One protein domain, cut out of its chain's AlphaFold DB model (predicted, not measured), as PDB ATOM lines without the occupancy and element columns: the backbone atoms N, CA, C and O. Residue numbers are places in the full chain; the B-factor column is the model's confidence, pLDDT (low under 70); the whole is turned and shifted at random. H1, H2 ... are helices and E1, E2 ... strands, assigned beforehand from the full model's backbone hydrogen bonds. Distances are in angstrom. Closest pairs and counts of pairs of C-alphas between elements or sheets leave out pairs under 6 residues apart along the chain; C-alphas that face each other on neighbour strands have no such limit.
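AT A GLANCE: This is residues 17 to 21 and 34 to 129 of the 423 residues of an uncharacterized protein of Candidatus Dependentiae bacterium (UniProt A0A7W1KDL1). A strongly twisted sheet, E1 E2 E3 E4 E8, has a smaller sheet, E5 E6 E7, across from its E1 to E3 part; the two are only partly face to face, nearest at E1 and E5. The short helix H1 follows E8 on the side away from the smaller sheet. The printed part has 101 residues, with eight named strands before one named helix along the chain; of the 57 residues in named elements strands hold 49 and the helix 8, the class mostly strand, and both sheets are antiparallel. The whole is compact, with a radius of gyration of the C-alphas of 13.0 A and spans of 37 by 30 by 24 A.

IN THESE COORDINATES: After residues 17 to 21, E1 is residues 34 to 39, from C-alpha 34 at (6.058, 6.845, 25.297). E2 is 48 to 53, E3 56 to 62 with 19.1 A, E4 67 to 72, E5 83 to 88, E6 94 to 99, E7 104 to 108 and E8 114 to 120. H1, 121 to 128, ends at (2.833, 0.886, 29.194).

HOW THE PARTS SIT: E1 to E4 form a meander, each strand the antiparallel neighbour of the one before: N 37 and O 50 are 2.9 A apart, N 51 and O 58 2.8 A, N 61 and O 69 2.9 A. E8 pairs antiparallel with E4, N 68 and O 119 at 2.9 A. H1 is on this sheet, over none of its strands; the closest C-alphas of E4 and H1, Gln 67 and His 121, are 6.2 A apart. Every O i to N i+4 pair of H1 is within hydrogen-bond range. E5 E6 E7 is another meander, with N 87 and O 96 at 2.9 A and N 97 and O 105 at 2.8 A. E1 and E5 are only just apart, at 8.2 A.

THE WHOLE: The C-alphas of Asn 66 and Asn 101 are farthest apart, 37.7 A. Residues 22 to 33 are cut out, with 7.2 A between C-alphas 21 and 34. No link is long. Mean pLDDT of the printed part is 71.2, and 49 in E1.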
ATOM      1  N   ILE A  17      15.706   6.951  38.364       34.91
ATOM      2  CA  ILE A  17      14.998   7.267  37.118       34.91
ATOM      3  C   ILE A  17      15.410   6.210  36.089       34.91
ATOM      4  O   ILE A  17      16.593   6.035  35.808       34.91
ATOM      5  N   VAL A  18      14.437   5.479  35.545       33.06
ATOM      6  CA  VAL A  18      14.644   4.497  34.468       33.06
ATOM      7  C   VAL A  18      13.864   4.980  33.262       33.06
ATOM      8  O   VAL A  18      12.645   4.983  33.342       33.06
ATOM      9  N   ALA A  19      14.533   5.357  32.174       33.62
ATOM     10  CA  ALA A  19      13.891   5.619  30.889       33.62
ATOM     11  C   ALA A  19      14.021   4.392  29.977       33.62
ATOM     12  O   ALA A  19      15.067   3.745  29.942       33.62
ATOM     13  N   SER A  20      12.968   4.079  29.225       32.75
ATOM     14  CA  SER A  20      12.996   3.069  28.167       32.75
ATOM     15  C   SER A  20      12.351   3.651  26.917       32.75
ATOM     16  O   SER A  20      11.200   4.078  26.958       32.75
ATOM     17  N   GLU A  21      13.104   3.669  25.821       35.41
ATOM     18  CA  GLU A  21      12.629   4.026  24.487       35.41
ATOM     19  C   GLU A  21      12.786   2.792  23.586       35.41
ATOM     20  O   GLU A  21      13.842   2.157  23.570       35.41
ATOM     21  N   ARG A  34       6.374   7.129  23.894       48.03
ATOM     22  CA  ARG A  34       6.058   6.845  25.297       48.03
ATOM     23  C   ARG A  34       7.354   6.627  26.063       48.03
ATOM     24  O   ARG A  34       8.147   5.776  25.672       48.03
ATOM     25  N   VAL A  35       7.544   7.372  27.149       48.31
ATOM     26  CA  VAL A  35       8.671   7.195  28.074       48.31
ATOM     27  C   VAL A  35       8.095   6.997  29.469       48.31
ATOM     28  O   VAL A  35       7.419   7.868  30.011       48.31
ATOM     29  N   VAL A  36       8.346   5.825  30.046       48.47
ATOM     30  CA  VAL A  36       7.955   5.498  31.420       48.47
ATOM     31  C   VAL A  36       9.153   5.780  32.312       48.47
ATOM     32  O   VAL A  36      10.206   5.209  32.055       48.47
ATOM     33  N   LEU A  37       8.996   6.612  33.347       52.69
ATOM     34  CA  LEU A  37      10.023   6.871  34.363       52.69
ATOM     35  C   LEU A  37       9.512   6.385  35.724       52.69
ATOM     36  O   LEU A  37       8.481   6.845  36.207       52.69
ATOM     37  N   ARG A  38      10.213   5.451  36.373       46.47
ATOM     38  CA  ARG A  38       9.838   4.962  37.715       46.47
ATOM     39  C   ARG A  38      10.701   5.604  38.791       46.47
ATOM     40  O   ARG A  38      11.900   5.342  38.805       46.47
ATOM     41  N   ALA A  39      10.073   6.341  39.706       50.31
ATOM     42  CA  ALA A  39      10.721   6.970  40.850       50.31
ATOM     43  C   ALA A  39      10.309   6.285  42.162       50.31
ATOM     44  O   ALA A  39       9.131   6.050  42.435       50.31
ATOM     45  N   VAL A  40      11.293   5.970  43.000       47.75
ATOM     46  CA  VAL A  40      11.071   5.376  44.323       47.75
ATOM     47  C   VAL A  40      11.759   6.262  45.348       47.75
ATOM     48  O   VAL A  40      12.983   6.299  45.386       47.75
ATOM     49  N   ASN A  41      10.979   6.970  46.166       52.53
ATOM     50  CA  ASN A  41      11.499   7.677  47.331       52.53
ATOM     51  C   ASN A  41      11.445   6.713  48.535       52.53
ATOM     52  O   ASN A  41      10.344   6.342  48.933       52.53
ATOM     53  N   PRO A  42      12.581   6.297  49.127       46.75
ATOM     54  CA  PRO A  42      12.595   5.308  50.208       46.75
ATOM     55  C   PRO A  42      12.013   5.810  51.542       46.75
ATOM     56  O   PRO A  42      11.711   4.988  52.402       46.75
ATOM     57  N   GLN A  43      11.845   7.126  51.728       50.22
ATOM     58  CA  GLN A  43      11.185   7.705  52.910       50.22
ATOM     59  C   GLN A  43       9.653   7.726  52.769       50.22
ATOM     60  O   GLN A  43       8.928   7.791  53.761       50.22
ATOM     61  N   MET A  44       9.142   7.639  51.538       55.22
ATOM     62  CA  MET A  44       7.714   7.563  51.244       55.22
ATOM     63  C   MET A  44       7.308   6.092  51.109       55.22
ATOM     64  O   MET A  44       7.866   5.360  50.298       55.22
ATOM     65  N   LYS A  45       6.262   5.648  51.819       57.34
ATOM     66  CA  LYS A  45       5.683   4.301  51.598       57.34
ATOM     67  C   LYS A  45       5.066   4.125  50.197       57.34
ATOM     68  O   LYS A  45       4.773   3.002  49.798       57.34
ATOM     69  N   ASN A  46       4.881   5.220  49.462       63.75
ATOM     70  CA  ASN A  46       4.206   5.265  48.170       63.75
ATOM     71  C   ASN A  46       5.232   5.257  47.028       63.75
ATOM     72  O   ASN A  46       6.179   6.044  47.026       63.75
ATOM     73  N   GLN A  47       5.025   4.396  46.031       74.06
ATOM     74  CA  GLN A  47       5.836   4.373  44.808       74.06
ATOM     75  C   GLN A  47       5.205   5.283  43.753       74.06
ATOM     76  O   GLN A  47       3.980   5.318  43.638       74.06
ATOM     77  N   TYR A  48       6.020   5.967  42.947       77.44
ATOM     78  CA  TYR A  48       5.530   6.864  41.902       77.44
ATOM     79  C   TYR A  48       6.006   6.418  40.514       77.44
ATOM     80  O   TYR A  48       7.163   6.047  40.300       77.44
ATOM     81  N   VAL A  49       5.096   6.447  39.544       77.56
ATOM     82  CA  VAL A  49       5.367   6.116  38.142       77.56
ATOM     83  C   VAL A  49       4.976   7.316  37.294       77.56
ATOM     84  O   VAL A  49       3.812   7.695  37.253       77.56
ATOM     85  N   PHE A  50       5.940   7.912  36.606       77.25
ATOM     86  CA  PHE A  50       5.674   8.893  35.565       77.25
ATOM     87  C   PHE A  50       5.518   8.176  34.226       77.25
ATOM     88  O   PHE A  50       6.244   7.229  33.911       77.25
ATOM     89  N   LEU A  51       4.584   8.656  33.419       76.62
ATOM     90  CA  LEU A  51       4.346   8.195  32.064       76.62
ATOM     91  C   LEU A  51       4.197   9.421  31.168       76.62
ATOM     92  O   LEU A  51       3.205  10.144  31.236       76.62
ATOM     93  N   ILE A  52       5.195   9.652  30.324       71.25
ATOM     94  CA  ILE A  52       5.102  10.602  29.219       71.25
ATOM     95  C   ILE A  52       4.430   9.854  28.070       71.25
ATOM     96  O   ILE A  52       4.922   8.806  27.649       71.25
ATOM     97  N   SER A  53       3.300  10.362  27.580       69.06
ATOM     98  CA  SER A  53       2.599   9.802  26.419       69.06
ATOM     99  C   SER A  53       2.081  10.932  25.539       69.06
ATOM    100  O   SER A  53       1.044  11.528  25.833       69.06
ATOM    101  N   GLY A  54       2.804  11.213  24.452       77.62
ATOM    102  CA  GLY A  54       2.567  12.403  23.634       77.62
ATOM    103  C   GLY A  54       2.835  13.683  24.432       77.62
ATOM    104  O   GLY A  54       3.760  13.737  25.237       77.62
ATOM    105  N   GLU A  55       1.990  14.696  24.255       70.56
ATOM    106  CA  GLU A  55       2.107  16.015  24.902       70.56
ATOM    107  C   GLU A  55       1.630  16.045  26.368       70.56
ATOM    108  O   GLU A  55       1.366  17.112  26.919       70.56
ATOM    109  N   LYS A  56       1.498  14.890  27.035       73.00
ATOM    110  CA  LYS A  56       1.055  14.819  28.436       73.00
ATOM    111  C   LYS A  56       2.047  14.050  29.301       73.00
ATOM    112  O   LYS A  56       2.275  12.856  29.092       73.00
ATOM    113  N   LEU A  57       2.572  14.733  30.319       77.75
ATOM    114  CA  LEU A  57       3.213  14.107  31.471       77.75
ATOM    115  C   LEU A  57       2.121  13.664  32.451       77.75
ATOM    116  O   LEU A  57       1.420  14.492  33.033       77.75
ATOM    117  N   LYS A  58       1.978  12.352  32.636       80.44
ATOM    118  CA  LYS A  58       1.125  11.757  33.667       80.44
ATOM    119  C   LYS A  58       1.983  11.296  34.839       80.44
ATOM    120  O   LYS A  58       3.018  10.670  34.625       80.44
ATOM    121  N   LEU A  59       1.538  11.554  36.064       83.81
ATOM    122  CA  LEU A  59       2.103  10.960  37.272       83.81
ATOM    123  C   LEU A  59       1.077   9.980  37.854       83.81
ATOM    124  O   LEU A  59      -0.122  10.231  37.832       83.81
ATOM    125  N   PHE A  60       1.544   8.848  38.359       80.31
ATOM    126  CA  PHE A  60       0.731   7.834  39.013       80.31
ATOM    127  C   PHE A  60       1.324   7.520  40.382       80.31
ATOM    128  O   PHE A  60       2.510   7.211  40.496       80.31
ATOM    129  N   GLN A  61       0.498   7.578  41.421       83.38
ATOM    130  CA  GLN A  61       0.858   7.175  42.777       83.38
ATOM    131  C   GLN A  61       0.336   5.762  43.031       83.38
ATOM    132  O   GLN A  61      -0.866   5.522  42.960       83.38
ATOM    133  N   ARG A  62       1.221   4.812  43.340       81.69
ATOM    134  CA  ARG A  62       0.827   3.462  43.758       81.69
ATOM    135  C   ARG A  62       0.201   3.537  45.151       81.69
ATOM    136  O   ARG A  62       0.877   3.927  46.100       81.69
ATOM    137  N   MET A  63      -1.073   3.161  45.248       77.31
ATOM    138  CA  MET A  63      -1.857   3.161  46.490       77.31
ATOM    139  C   MET A  63      -1.866   1.778  47.155       77.31
ATOM    140  O   MET A  63      -1.875   1.671  48.378       77.31
ATOM    141  N   SER A  64      -1.835   0.714  46.349       81.50
ATOM    142  CA  SER A  64      -1.722  -0.685  46.779       81.50
ATOM    143  C   SER A  64      -0.991  -1.499  45.703       81.50
ATOM    144  O   SER A  64      -0.461  -0.929  44.748       81.50
ATOM    145  N   ASP A  65      -0.917  -2.825  45.818       75.62
ATOM    146  CA  ASP A  65      -0.222  -3.639  44.809       75.62
ATOM    147  C   ASP A  65      -0.863  -3.575  43.417       75.62
ATOM    148  O   ASP A  65      -0.146  -3.586  42.411       75.62
ATOM    149  N   ASN A  66      -2.188  -3.403  43.373       77.31
ATOM    150  CA  ASN A  66      -2.977  -3.428  42.144       77.31
ATOM    151  C   ASN A  66      -3.720  -2.119  41.834       77.31
ATOM    152  O   ASN A  66      -4.518  -2.104  40.901       77.31
ATOM    153  N   GLN A  67      -3.482  -1.035  42.582       71.44
ATOM    154  CA  GLN A  67      -4.145   0.257  42.363       71.44
ATOM    155  C   GLN A  67      -3.143   1.403  42.253       71.44
ATOM    156  O   GLN A  67      -2.313   1.623  43.145       71.44
ATOM    157  N   PHE A  68      -3.290   2.181  41.184       79.06
ATOM    158  CA  PHE A  68      -2.583   3.432  40.960       79.06
ATOM    159  C   PHE A  68      -3.588   4.578  40.865       79.06
ATOM    160  O   PHE A  68      -4.589   4.479  40.165       79.06
ATOM    161  N   LYS A  69      -3.294   5.679  41.547       78.31
ATOM    162  CA  LYS A  69      -4.061   6.922  41.518       78.31
ATOM    163  C   LYS A  69      -3.437   7.882  40.511       78.31
ATOM    164  O   LYS A  69      -2.236   8.158  40.598       78.31
ATOM    165  N   PHE A  70      -4.230   8.377  39.564       78.75
ATOM    166  CA  PHE A  70      -3.753   9.306  38.542       78.75
ATOM    167  C   PHE A  70      -3.636  10.744  39.071       78.75
ATOM    168  O   PHE A  70      -4.558  11.309  39.664       78.75
ATOM    169  N   ILE A  71      -2.474  11.338  38.808       74.56
ATOM    170  CA  ILE A  71      -2.086  12.703  39.137       74.56
ATOM    171  C   ILE A  71      -1.865  13.458  37.825       74.56
ATOM    172  O   ILE A  71      -0.902  13.214  37.086       74.56
ATOM    173  N   ASP A  72      -2.767  14.394  37.544       73.25
ATOM    174  CA  ASP A  72      -2.715  15.210  36.340       73.25
ATOM    175  C   ASP A  72      -1.790  16.422  36.516       73.25
ATOM    176  O   ASP A  72      -2.145  17.415  37.154       73.25
ATOM    177  N   LEU A  73      -0.603  16.346  35.910       71.88
ATOM    178  CA  LEU A  73       0.357  17.450  35.850       71.88
ATOM    179  C   LEU A  73       0.153  18.353  34.613       71.88
ATOM    180  O   LEU A  73       0.893  19.324  34.453       71.88
ATOM    181  N   SER A  74      -0.838  18.072  33.750       64.19
ATOM    182  CA  SER A  74      -1.027  18.758  32.456       64.19
ATOM    183  C   SER A  74      -1.663  20.152  32.537       64.19
ATOM    184  O   SER A  74      -1.803  20.829  31.523       64.19
ATOM    185  N   LYS A  75      -1.999  20.637  33.739       62.66
ATOM    186  CA  LYS A  75      -2.562  21.985  33.965       62.66
ATOM    187  C   LYS A  75      -1.534  23.125  33.912       62.66
ATOM    188  O   LYS A  75      -1.843  24.229  34.346       62.66
ATOM    189  N   ASN A  76      -0.321  22.871  33.421       63.16
ATOM    190  CA  ASN A  76       0.764  23.847  33.372       63.16
ATOM    191  C   ASN A  76       1.368  23.974  31.962       63.16
ATOM    192  O   ASN A  76       1.381  22.999  31.216       63.16
ATOM    193  N   PRO A  77       1.882  25.164  31.595       63.75
ATOM    194  CA  PRO A  77       2.191  25.530  30.212       63.75
ATOM    195  C   PRO A  77       3.590  25.074  29.751       63.75
ATOM    196  O   PRO A  77       4.276  25.821  29.059       63.75
ATOM    197  N   TYR A  78       4.042  23.881  30.152       72.12
ATOM    198  CA  TYR A  78       5.336  23.339  29.725       72.12
ATOM    199  C   TYR A  78       5.164  22.241  28.673       72.12
ATOM    200  O   TYR A  78       4.276  21.395  28.763       72.12
ATOM    201  N   ASN A  79       6.050  22.237  27.680       79.12
ATOM    202  CA  ASN A  79       6.141  21.176  26.687       79.12
ATOM    203  C   ASN A  79       6.861  19.959  27.307       79.12
ATOM    204  O   ASN A  79       8.023  20.098  27.693       79.12
ATOM    205  N   PRO A  80       6.260  18.754  27.390       75.31
ATOM    206  CA  PRO A  80       6.943  17.589  27.959       75.31
ATOM    207  C   PRO A  80       8.217  17.174  27.211       75.31
ATOM    208  O   PRO A  80       9.076  16.527  27.803       75.31
ATOM    209  N   ALA A  81       8.371  17.566  25.940       74.00
ATOM    210  CA  ALA A  81       9.599  17.343  25.172       74.00
ATOM    211  C   ALA A  81      10.783  18.222  25.628       74.00
ATOM    212  O   ALA A  81      11.914  17.990  25.207       74.00
ATOM    213  N   GLU A  82      10.532  19.221  26.478       80.94
ATOM    214  CA  GLU A  82      11.535  20.129  27.041       80.94
ATOM    215  C   GLU A  82      11.866  19.806  28.509       80.94
ATOM    216  O   GLU A  82      12.609  20.552  29.138       80.94
ATOM    217  N   VAL A  83      11.353  18.710  29.079       81.25
ATOM    218  CA  VAL A  83      11.693  18.288  30.449       81.25
ATOM    219  C   VAL A  83      13.073  17.619  30.468       81.25
ATOM    220  O   VAL A  83      13.296  16.620  29.788       81.25
ATOM    221  N   GLU A  84      13.997  18.155  31.267       81.44
ATOM    222  CA  GLU A  84      15.345  17.607  31.477       81.44
ATOM    223  C   GLU A  84      15.353  16.544  32.579       81.44
ATOM    224  O   GLU A  84      15.910  15.462  32.406       81.44
ATOM    225  N   SER A  85      14.736  16.838  33.725       80.94
ATOM    226  CA  SER A  85      14.634  15.884  34.828       80.94
ATOM    227  C   SER A  85      13.394  16.124  35.684       80.94
ATOM    228  O   SER A  85      12.809  17.208  35.687       80.94
ATOM    229  N   ILE A  86      12.976  15.075  36.391       82.50
ATOM    230  CA  ILE A  86      11.894  15.128  37.371       82.50
ATOM    231  C   ILE A  86      12.409  14.493  38.658       82.50
ATOM    232  O   ILE A  86      12.766  13.312  38.672       82.50
ATOM    233  N   THR A  87      12.439  15.266  39.735       82.94
ATOM    234  CA  THR A  87      12.913  14.850  41.057       82.94
ATOM    235  C   THR A  87      11.821  15.072  42.100       82.94
ATOM    236  O   THR A  87      10.894  15.857  41.917       82.94
ATOM    237  N   PHE A  88      11.899  14.350  43.215       83.00
ATOM    238  CA  PHE A  88      11.147  14.710  44.417       83.00
ATOM    239  C   PHE A  88      12.058  15.547  45.307       83.00
ATOM    240  O   PHE A  88      13.253  15.261  45.394       83.00
ATOM    241  N   SER A  89      11.497  16.535  46.001       84.94
ATOM    242  CA  SER A  89      12.218  17.231  47.064       84.94
ATOM    243  C   SER A  89      12.649  16.246  48.157       84.94
ATOM    244  O   SER A  89      12.002  15.217  48.369       84.94
ATOM    245  N   GLU A  90      13.720  16.552  48.895       76.75
ATOM    246  CA  GLU A  90      14.290  15.617  49.884       76.75
ATOM    247  C   GLU A  90      13.292  15.202  50.979       76.75
ATOM    248  O   GLU A  90      13.294  14.064  51.443       76.75
ATOM    249  N   ASN A  91      12.389  16.113  51.346       80.50
ATOM    250  CA  ASN A  91      11.296  15.887  52.294       80.50
ATOM    251  C   ASN A  91      10.005  15.335  51.650       80.50
ATOM    252  O   ASN A  91       8.997  15.194  52.338       80.50
ATOM    253  N   GLY A  92       9.996  15.081  50.337       80.50
ATOM    254  CA  GLY A  92       8.834  14.609  49.581       80.50
ATOM    255  C   GLY A  92       7.658  15.591  49.493       80.50
ATOM    256  O   GLY A  92       6.586  15.184  49.050       80.50
ATOM    257  N   SER A  93       7.816  16.856  49.908       83.31
ATOM    258  CA  SER A  93       6.719  17.833  49.926       83.31
ATOM    259  C   SER A  93       6.338  18.367  48.546       83.31
ATOM    260  O   SER A  93       5.223  18.863  48.383       83.31
ATOM    261  N   HIS A  94       7.230  18.279  47.557       84.69
ATOM    262  CA  HIS A  94       6.967  18.691  46.180       84.69
ATOM    263  C   HIS A  94       7.715  17.836  45.150       84.69
ATOM    264  O   HIS A  94       8.725  17.197  45.450       84.69
ATOM    265  N   VAL A  95       7.204  17.841  43.919       85.12
ATOM    266  CA  VAL A  95       7.899  17.356  42.720       85.12
ATOM    267  C   VAL A  95       8.558  18.553  42.043       85.12
ATOM    268  O   VAL A  95       7.895  19.560  41.797       85.12
ATOM    269  N   GLU A  96       9.843  18.452  41.734       87.69
ATOM    270  CA  GLU A  96      10.570  19.426  40.927       87.69
ATOM    271  C   GLU A  96      10.667  18.912  39.487       87.69
ATOM    272  O   GLU A  96      11.073  17.775  39.249       87.69
ATOM    273  N   VAL A  97      10.274  19.737  38.520       86.94
ATOM    274  CA  VAL A  97      10.385  19.455  37.084       86.94
ATOM    275  C   VAL A  97      11.347  20.478  36.495       86.94
ATOM    276  O   VAL A  97      11.016  21.659  36.380       86.94
ATOM    277  N   GLN A  98      12.556  20.033  36.163       88.31
ATOM    278  CA  GLN A  98      13.583  20.860  35.539       88.31
ATOM    279  C   GLN A  98      13.397  20.856  34.022       88.31
ATOM    280  O   GLN A  98      13.320  19.790  33.410       88.31
ATOM    281  N   MET A  99      13.368  22.039  33.413       87.56
ATOM    282  CA  MET A  99      13.270  22.206  31.961       87.56
ATOM    283  C   MET A  99      14.650  22.394  31.317       87.56
ATOM    284  O   MET A  99      15.511  23.081  31.868       87.56
ATOM    285  N   ILE A 100      14.836  21.860  30.110       82.56
ATOM    286  CA  ILE A 100      16.039  22.013  29.282       82.56
ATOM    287  C   ILE A 100      16.231  23.503  28.949       82.56
ATOM    288  O   ILE A 100      15.496  24.065  28.140       82.56
ATOM    289  N   ASN A 101      17.246  24.137  29.542       88.56
ATOM    290  CA  ASN A 101      17.495  25.591  29.476       88.56
ATOM    291  C   ASN A 101      16.334  26.470  29.996       88.56
ATOM    292  O   ASN A 101      16.220  27.631  29.600       88.56
ATOM    293  N   GLY A 102      15.471  25.934  30.863       88.38
ATOM    294  CA  GLY A 102      14.310  26.641  31.407       88.38
ATOM    295  C   GLY A 102      14.265  26.658  32.941       88.38
ATOM    296  O   GLY A 102      15.175  26.155  33.606       88.38
ATOM    297  N   PRO A 103      13.210  27.249  33.529       91.81
ATOM    298  CA  PRO A 103      13.033  27.283  34.977       91.81
ATOM    299  C   PRO A 103      12.741  25.888  35.548       91.81
ATOM    300  O   PRO A 103      12.199  25.018  34.866       91.81
ATOM    301  N   THR A 104      13.040  25.699  36.834       89.56
ATOM    302  CA  THR A 104      12.539  24.564  37.616       89.56
ATOM    303  C   THR A 104      11.119  24.865  38.091       89.56
ATOM    304  O   THR A 104      10.900  25.844  38.809       89.56
ATOM    305  N   TYR A 105      10.148  24.022  37.750       87.50
ATOM    306  CA  TYR A 105       8.801  24.103  38.315       87.50
ATOM    307  C   TYR A 105       8.697  23.244  39.574       87.50
ATOM    308  O   TYR A 105       9.145  22.101  39.580       87.50
ATOM    309  N   LYS A 106       8.090  23.777  40.639       88.75
ATOM    310  CA  LYS A 106       7.875  23.071  41.910       88.75
ATOM    311  C   LYS A 106       6.383  22.831  42.120       88.75
ATOM    312  O   LYS A 106       5.616  23.788  42.179       88.75
ATOM    313  N   TYR A 107       5.985  21.571  42.256       83.19
ATOM    314  CA  TYR A 107       4.593  21.149  42.424       83.19
ATOM    315  C   TYR A 107       4.377  20.562  43.816       83.19
ATOM    316  O   TYR A 107       4.814  19.432  44.052       83.19
ATOM    317  N   PRO A 108       3.725  21.284  44.747       81.25
ATOM    318  CA  PRO A 108       3.394  20.746  46.060       81.25
ATOM    319  C   PRO A 108       2.591  19.453  45.931       81.25
ATOM    320  O   PRO A 108       1.617  19.385  45.182       81.25
ATOM    321  N   VAL A 109       2.963  18.424  46.696       78.19
ATOM    322  CA  VAL A 109       2.239  17.141  46.707       78.19
ATOM    323  C   VAL A 109       0.814  17.299  47.267       78.19
ATOM    324  O   VAL A 109      -0.041  16.452  47.033       78.19
ATOM    325  N   THR A 110       0.527  18.417  47.939       74.81
ATOM    326  CA  THR A 110      -0.814  18.846  48.370       74.81
ATOM    327  C   THR A 110      -1.685  19.403  47.242       74.81
ATOM    328  O   THR A 110      -2.904  19.270  47.296       74.81
ATOM    329  N   ASP A 111      -1.076  20.019  46.228       62.97
ATOM    330  CA  ASP A 111      -1.780  20.745  45.156       62.97
ATOM    331  C   ASP A 111      -2.091  19.830  43.963       62.97
ATOM    332  O   ASP A 111      -2.884  20.159  43.075       62.97
ATOM    333  N   ILE A 112      -1.487  18.640  43.985       63.16
ATOM    334  CA  ILE A 112      -1.853  17.465  43.210       63.16
ATOM    335  C   ILE A 112      -3.323  17.124  43.503       63.16
ATOM    336  O   ILE A 112      -3.667  16.434  44.464       63.16
ATOM    337  N   LYS A 113      -4.220  17.635  42.653       57.00
ATOM    338  CA  LYS A 113      -5.645  17.319  42.744       57.00
ATOM    339  C   LYS A 113      -5.857  15.844  42.449       57.00
ATOM    340  O   LYS A 113      -5.482  15.356  41.384       57.00
ATOM    341  N   ASP A 114      -6.508  15.168  43.390       59.81
ATOM    342  CA  ASP A 114      -7.075  13.853  43.149       59.81
ATOM    343  C   ASP A 114      -8.069  13.949  41.990       59.81
ATOM    344  O   ASP A 114      -9.008  14.745  42.031       59.81
ATOM    345  N   THR A 115      -7.831  13.170  40.939       64.12
ATOM    346  CA  THR A 115      -8.756  13.053  39.808       64.12
ATOM    347  C   THR A 115      -9.902  12.090  40.120       64.12
ATOM    348  O   THR A 115     -10.897  12.085  39.404       64.12
ATOM    349  N   GLY A 116      -9.779  11.276  41.178       64.56
ATOM    350  CA  GLY A 116     -10.668  10.149  41.467       64.56
ATOM    351  C   GLY A 116     -10.429   8.932  40.564       64.56
ATOM    352  O   GLY A 116     -10.974   7.861  40.828       64.56
ATOM    353  N   GLU A 117      -9.592   9.065  39.529       71.31
ATOM    354  CA  GLU A 117      -9.253   7.993  38.596       71.31
ATOM    355  C   GLU A 117      -8.236   7.039  39.241       71.31
ATOM    356  O   GLU A 117      -7.018   7.255  39.226       71.31
ATOM    357  N   ASN A 118      -8.765   5.962  39.823       75.56
ATOM    358  CA  ASN A 118      -7.993   4.771  40.153       75.56
ATOM    359  C   ASN A 118      -7.918   3.877  38.913       75.56
ATOM    360  O   ASN A 118      -8.958   3.486  38.390       75.56
ATOM    361  N   ILE A 119      -6.707   3.510  38.499       75.25
ATOM    362  CA  ILE A 119      -6.476   2.487  37.473       75.25
ATOM    363  C   ILE A 119      -5.882   1.226  38.100       75.25
ATOM    364  O   ILE A 119      -5.103   1.275  39.061       75.25
ATOM    365  N   THR A 120      -6.264   0.086  37.546       81.19
ATOM    366  CA  THR A 120      -5.776  -1.237  37.927       81.19
ATOM    367  C   THR A 120      -4.351  -1.487  37.429       81.19
ATOM    368  O   THR A 120      -3.810  -0.771  36.580       81.19
ATOM    369  N   HIS A 121      -3.725  -2.550  37.936       72.25
ATOM    370  CA  HIS A 121      -2.436  -3.019  37.424       72.25
ATOM    371  C   HIS A 121      -2.488  -3.386  35.931       72.25
ATOM    372  O   HIS A 121      -1.520  -3.145  35.216       72.25
ATOM    373  N   GLU A 122      -3.603  -3.947  35.458       74.44
ATOM    374  CA  GLU A 122      -3.781  -4.389  34.069       74.44
ATOM    375  C   GLU A 122      -3.922  -3.195  33.115       74.44
ATOM    376  O   GLU A 122      -3.215  -3.125  32.111       74.44
ATOM    377  N   GLU A 123      -4.722  -2.188  33.479       73.88
ATOM    378  CA  GLU A 123      -4.817  -0.923  32.733       73.88
ATOM    379  C   GLU A 123      -3.479  -0.167  32.729       73.88
ATOM    380  O   GLU A 123      -3.065   0.384  31.706       73.88
ATOM    381  N   MET A 124      -2.747  -0.176  33.850       71.25
ATOM    382  CA  MET A 124      -1.399   0.395  33.917       71.25
ATOM    383  C   MET A 124      -0.420  -0.372  33.010       71.25
ATOM    384  O   MET A 124       0.397   0.258  32.337       71.25
ATOM    385  N   GLN A 125      -0.506  -1.708  32.942       71.69
ATOM    386  CA  GLN A 125       0.277  -2.505  31.994       71.69
ATOM    387  C   GLN A 125      -0.075  -2.145  30.545       71.69
ATOM    388  O   GLN A 125       0.839  -1.871  29.771       71.69
ATOM    389  N   GLU A 126      -1.358  -2.052  30.188       74.06
ATOM    390  CA  GLU A 126      -1.809  -1.698  28.836       74.06
ATOM    391  C   GLU A 126      -1.394  -0.278  28.413       74.06
ATOM    392  O   GLU A 126      -0.943  -0.070  27.286       74.06
ATOM    393  N   LEU A 127      -1.418   0.696  29.329       64.31
ATOM    394  CA  LEU A 127      -0.865   2.035  29.091       64.31
ATOM    395  C   LEU A 127       0.654   2.009  28.825       64.31
ATOM    396  O   LEU A 127       1.161   2.823  28.043       64.31
ATOM    397  N   THR A 128       1.390   1.080  29.444       59.16
ATOM    398  CA  THR A 128       2.833   0.886  29.194       59.16
ATOM    399  C   THR A 128       3.149  -0.020  28.002       59.16
ATOM    400  O   THR A 128       4.269   0.029  27.489       59.16
ATOM    401  N   ASP A 129       2.189  -0.815  27.529       60.50
ATOM    402  CA  ASP A 129       2.366  -1.688  26.376       60.50
ATOM    403  C   ASP A 129       2.419  -0.849  25.090       60.50
ATOM    404  O   ASP A 129       1.487  -0.139  24.710       60.50
TER     405      ASP A 129